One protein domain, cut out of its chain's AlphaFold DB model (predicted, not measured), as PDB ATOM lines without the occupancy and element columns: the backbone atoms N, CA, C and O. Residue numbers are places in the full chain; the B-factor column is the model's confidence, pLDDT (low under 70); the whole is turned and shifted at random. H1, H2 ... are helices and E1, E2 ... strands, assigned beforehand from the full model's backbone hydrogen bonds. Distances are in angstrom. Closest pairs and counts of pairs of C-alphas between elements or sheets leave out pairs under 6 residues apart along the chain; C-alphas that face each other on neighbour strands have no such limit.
ATOM      1  N   ILE A   2     -38.356   6.186  -1.944       93.31
ATOM      2  CA  ILE A   2     -39.470   5.850  -1.034       93.31
ATOM      3  C   ILE A   2     -39.044   5.342   0.361       93.31
ATOM      4  O   ILE A   2     -39.769   5.521   1.333       93.31
ATOM      5  N   ASN A   3     -37.840   4.766   0.480       93.31
ATOM      6  CA  ASN A   3     -37.347   4.138   1.718       93.31
ATOM      7  C   ASN A   3     -37.454   5.000   2.995       93.31
ATOM      8  O   ASN A   3     -37.834   4.444   4.024       93.31
ATOM      9  N   PRO A   4     -37.162   6.319   2.989       95.56
ATOM     10  CA  PRO A   4     -37.310   7.137   4.195       95.56
ATOM     11  C   PRO A   4     -38.757   7.234   4.694       95.56
ATOM     12  O   PRO A   4     -38.974   7.226   5.901       95.56
ATOM     13  N   VAL A   5     -39.740   7.282   3.786       96.19
ATOM     14  CA  VAL A   5     -41.170   7.322   4.145       96.19
ATOM     15  C   VAL A   5     -41.594   5.986   4.749       96.19
ATOM     16  O   VAL A   5     -42.168   5.958   5.832       96.19
ATOM     17  N   ALA A   6     -41.239   4.873   4.099       96.50
ATOM     18  CA  ALA A   6     -41.528   3.532   4.609       96.50
ATOM     19  C   ALA A   6     -40.922   3.302   6.005       96.50
ATOM     20  O   ALA A   6     -41.593   2.782   6.892       96.50
ATOM     21  N   SER A   7     -39.691   3.774   6.229       96.56
ATOM     22  CA  SER A   7     -39.022   3.678   7.529       96.56
ATOM     23  C   SER A   7     -39.750   4.443   8.637       96.56
ATOM     24  O   SER A   7     -39.787   3.956   9.762       96.56
ATOM     25  N   GLN A   8     -40.322   5.617   8.347       97.94
ATOM     26  CA  GLN A   8     -41.106   6.382   9.330       97.94
ATOM     27  C   GLN A   8     -42.418   5.679   9.696       97.94
ATOM     28  O   GLN A   8     -42.907   5.838  10.809       97.94
ATOM     29  N   LEU A   9     -42.963   4.884   8.773       97.00
ATOM     30  CA  LEU A   9     -44.183   4.101   8.966       97.00
ATOM     31  C   LEU A   9     -43.920   2.693   9.527       97.00
ATOM     32  O   LEU A   9     -44.861   1.924   9.698       97.00
ATOM     33  N   GLY A  10     -42.658   2.329   9.788       97.81
ATOM     34  CA  GLY A  10     -42.292   0.987  10.253       97.81
ATOM     35  C   GLY A  10     -42.501  -0.119   9.210       97.81
ATOM     36  O   GLY A  10     -42.632  -1.283   9.578       97.81
ATOM     37  N   ILE A  11     -42.541   0.224   7.917       97.56
ATOM     38  CA  ILE A  11     -42.734  -0.734   6.820       97.56
ATOM     39  C   ILE A  11     -41.375  -1.347   6.432       97.56
ATOM     40  O   ILE A  11     -40.463  -0.598   6.056       97.56
ATOM     41  N   PRO A  12     -41.220  -2.687   6.488       96.38
ATOM     42  CA  PRO A  12     -39.993  -3.368   6.079       96.38
ATOM     43  C   PRO A  12     -39.658  -3.149   4.600       96.38
ATOM     44  O   PRO A  12     -40.551  -2.963   3.769       96.38
ATOM     45  N   ARG A  13     -38.368  -3.186   4.245       94.25
ATOM     46  CA  ARG A  13     -37.919  -2.884   2.870       94.25
ATOM     47  C   ARG A  13     -38.395  -3.915   1.855       94.25
ATOM     48  O   ARG A  13     -38.679  -3.556   0.722       94.25
ATOM     49  N   GLU A  14     -38.515  -5.165   2.269       94.56
ATOM     50  CA  GLU A  14     -39.045  -6.281   1.487       94.56
ATOM     51  C   GLU A  14     -40.514  -6.096   1.070       94.56
ATOM     52  O   GLU A  14     -40.964  -6.730   0.120       94.56
ATOM     53  N   ASN A  15     -41.248  -5.188   1.726       95.81
ATOM     54  CA  ASN A  15     -42.628  -4.852   1.373       95.81
ATOM     55  C   ASN A  15     -42.718  -3.652   0.412       95.81
ATOM     56  O   ASN A  15     -43.814  -3.169   0.123       95.81
ATOM     57  N   ILE A  16     -41.583  -3.140  -0.069       95.69
ATOM     58  CA  ILE A  16     -41.520  -1.980  -0.955       95.69
ATOM     59  C   ILE A  16     -41.328  -2.453  -2.395       95.69
ATOM     60  O   ILE A  16     -40.285  -2.990  -2.746       95.69
ATOM     61  N   TYR A  17     -42.309  -2.150  -3.242       95.50
ATOM     62  CA  TYR A  17     -42.253  -2.365  -4.688       95.50
ATOM     63  C   TYR A  17     -42.263  -0.996  -5.377       95.50
ATOM     64  O   TYR A  17     -43.288  -0.309  -5.386       95.50
ATOM     65  N   ALA A  18     -41.112  -0.550  -5.885       94.81
ATOM     66  CA  ALA A  18     -40.946   0.796  -6.433       94.81
ATOM     67  C   ALA A  18     -39.752   0.886  -7.391       94.81
ATOM     68  O   ALA A  18     -38.802   0.122  -7.291       94.81
ATOM     69  N   ASN A  19     -39.748   1.903  -8.257       92.25
ATOM     70  CA  ASN A  19     -38.634   2.121  -9.175       92.25
ATOM     71  C   ASN A  19     -37.344   2.424  -8.420       92.25
ATOM     72  O   ASN A  19     -37.281   3.346  -7.596       92.25
ATOM     73  N   GLN A  20     -36.294   1.701  -8.789       92.38
ATOM     74  CA  GLN A  20     -34.949   1.941  -8.307       92.38
ATOM     75  C   GLN A  20     -34.175   2.780  -9.323       92.38
ATOM     76  O   GLN A  20     -33.971   2.376 -10.460       92.38
ATOM     77  N   LEU A  21     -33.743   3.973  -8.913       93.81
ATOM     78  CA  LEU A  21     -32.871   4.817  -9.727       93.81
ATOM     79  C   LEU A  21     -31.421   4.339  -9.597       93.81
ATOM     80  O   LEU A  21     -30.965   4.027  -8.494       93.81
ATOM     81  N   LEU A  22     -30.705   4.318 -10.716       93.94
ATOM     82  CA  LEU A  22     -29.315   3.889 -10.813       93.94
ATOM     83  C   LEU A  22     -28.419   5.105 -11.055       93.94
ATOM     84  O   LEU A  22     -28.721   5.969 -11.884       93.94
ATOM     85  N   PHE A  23     -27.298   5.153 -10.342       95.44
ATOM     86  CA  PHE A  23     -26.336   6.249 -10.404       95.44
ATOM     87  C   PHE A  23     -24.918   5.703 -10.560       95.44
ATOM     88  O   PHE A  23     -24.593   4.618 -10.080       95.44
ATOM     89  N   THR A  24     -24.070   6.471 -11.235       95.81
ATOM     90  CA  THR A  24     -22.620   6.251 -11.262       95.81
ATOM     91  C   THR A  24     -22.011   6.467  -9.876       95.81
ATOM     92  O   THR A  24     -22.605   7.111  -9.009       95.81
ATOM     93  N   SER A  25     -20.773   6.009  -9.687       95.19
ATOM     94  CA  SER A  25     -19.997   6.268  -8.467       95.19
ATOM     95  C   SER A  25     -19.750   7.758  -8.196       95.19
ATOM     96  O   SER A  25     -19.569   8.138  -7.045       95.19
ATOM     97  N   SER A  26     -19.778   8.611  -9.226       96.06
ATOM     98  CA  SER A  26     -19.683  10.071  -9.099       96.06
ATOM     99  C   SER A  26     -21.035  10.763  -8.869       96.06
ATOM    100  O   SER A  26     -21.090  11.989  -8.812       96.06
ATOM    101  N   GLY A  27     -22.133  10.005  -8.744       94.38
ATOM    102  CA  GLY A  27     -23.480  10.530  -8.498       94.38
ATOM    103  C   GLY A  27     -24.256  10.948  -9.753       94.38
ATOM    104  O   GLY A  27     -25.402  11.379  -9.647       94.38
ATOM    105  N   GLY A  28     -23.682  10.799 -10.950       96.75
ATOM    106  CA  GLY A  28     -24.390  11.033 -12.214       96.75
ATOM    107  C   GLY A  28     -25.481   9.989 -12.479       96.75
ATOM    108  O   GLY A  28     -25.275   8.806 -12.209       96.75
ATOM    109  N   PHE A  29     -26.625  10.415 -13.019       96.00
ATOM    110  CA  PHE A  29     -27.765   9.550 -13.339       96.00
ATOM    111  C   PHE A  29     -27.446   8.573 -14.482       96.00
ATOM    112  O   PHE A  29     -26.993   8.995 -15.544       96.00
ATOM    113  N   LEU A  30     -27.710   7.281 -14.272       95.69
ATOM    114  CA  LEU A  30     -27.541   6.231 -15.288       95.69
ATOM    115  C   LEU A  30     -28.864   5.736 -15.869       95.69
ATOM    116  O   LEU A  30     -28.890   5.205 -16.977       95.69
ATOM    117  N   GLY A  31     -29.954   5.880 -15.121       95.25
ATOM    118  CA  GLY A  31     -31.247   5.326 -15.490       95.25
ATOM    119  C   GLY A  31     -31.977   4.768 -14.281       95.25
ATOM    120  O   GLY A  31     -31.826   5.240 -13.155       95.25
ATOM    121  N   PHE A  32     -32.773   3.740 -14.523       94.50
ATOM    122  CA  PHE A  32     -33.523   3.026 -13.502       94.50
ATOM    123  C   PHE A  32     -33.471   1.525 -13.771       94.50
ATOM    124  O   PHE A  32     -33.215   1.100 -14.901       94.50
ATOM    125  N   ASP A  33     -33.709   0.744 -12.726       94.12
ATOM    126  CA  ASP A  33     -33.843  -0.699 -12.821       94.12
ATOM    127  C   ASP A  33     -35.106  -1.054 -13.619       94.12
ATOM    128  O   ASP A  33     -36.224  -0.662 -13.273       94.12
ATOM    129  N   LYS A  34     -34.909  -1.756 -14.736       93.94
ATOM    130  CA  LYS A  34     -35.987  -2.147 -15.650       93.94
ATOM    131  C   LYS A  34     -36.692  -3.424 -15.199       93.94
ATOM    132  O   LYS A  34     -37.821  -3.656 -15.643       93.94
ATOM    133  N   ASP A  35     -36.076  -4.206 -14.320       94.00
ATOM    134  CA  ASP A  35     -36.636  -5.466 -13.844       94.00
ATOM    135  C   ASP A  35     -37.752  -5.229 -12.816       94.00
ATOM    136  O   ASP A  35     -38.700  -6.016 -12.740       94.00
ATOM    137  N   GLU A  36     -37.724  -4.078 -12.135       94.38
ATOM    138  CA  GLU A  36     -38.783  -3.627 -11.232       94.38
ATOM    139  C   GLU A  36     -40.166  -3.641 -11.893       94.38
ATOM    140  O   GLU A  36     -40.348  -3.201 -13.031       94.38
ATOM    141  N   PHE A  37     -41.187  -4.093 -11.162       92.38
ATOM    142  CA  PHE A  37     -42.560  -4.122 -11.682       92.38
ATOM    143  C   PHE A  37     -43.022  -2.734 -12.116       92.38
ATOM    144  O   PHE A  37     -43.628  -2.570 -13.174       92.38
ATOM    145  N   THR A  38     -42.708  -1.724 -11.308       91.94
ATOM    146  CA  THR A  38     -43.135  -0.335 -11.502       91.94
ATOM    147  C   THR A  38     -42.375   0.396 -12.610       91.94
ATOM    148  O   THR A  38     -42.657   1.571 -12.862       91.94
ATOM    149  N   SER A  39     -41.427  -0.269 -13.282       92.62
ATOM    150  CA  SER A  39     -40.605   0.326 -14.344       92.62
ATOM    151  C   SER A  39     -41.388   0.551 -15.645       92.62
ATOM    152  O   SER A  39     -40.915   1.232 -16.557       92.62
ATOM    153  N   ARG A  40     -42.598  -0.015 -15.727       91.38
ATOM    154  CA  ARG A  40     -43.464  -0.072 -16.908       91.38
ATOM    155  C   ARG A  40     -44.935   0.163 -16.556       91.38
ATOM    156  O   ARG A  40     -45.354   0.023 -15.405       91.38
ATOM    157  N   SER A  41     -45.733   0.507 -17.568       90.88
ATOM    158  CA  SER A  41     -47.191   0.640 -17.446       90.88
ATOM    159  C   SER A  41     -47.821  -0.652 -16.920       90.88
ATOM    160  O   SER A  41     -47.383  -1.745 -17.274       90.88
TER     161      SER A  41
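This is residues 2 to 41 of the 112 residues of an uncharacterized protein of Asparagus officinalis (UniProt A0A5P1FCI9). This is a loose piece with little regular structure: a short helix, H1, sits at one end and a small two-stranded hairpin, E1 and E2, at the other, with a long winding stretch, residues 9 to 20, between them. Past the hairpin, residues 33 to 41 form a tail. The 40 printed residues include one named helix and two named strands, in the order H1, E1, E2; the class is mixed, with 13 residues in named elements. The radius of gyration of the C-alphas is 12.0 A, and the flat outline spans 30 by 27 by 13 A.

In H1, residues 3 to 8, every O i to N i+4 pair is within hydrogen-bond range. E1, residues 21 to 23, and E2, residues 29 to 32, form an antiparallel hairpin at 149 degrees; N 22 and O 31 are 2.8 A apart, N 30 and O 22 2.9 A. H1 and E2 are apart.

H1 measures 8.8 A from C-alpha 3 at (-37.347, 4.138, 1.718). E1 measures 6.7 A; E2 measures 8.7 A, ending at C-alpha 32 at (-33.523, 3.026, -13.502).

The C-alphas farthest apart, of Gly 10 and Ser 26, are 31.1 A apart. The link from H1 to E1 is long. The printed part has no cut, and no printed residue is under 70 in pLDDT.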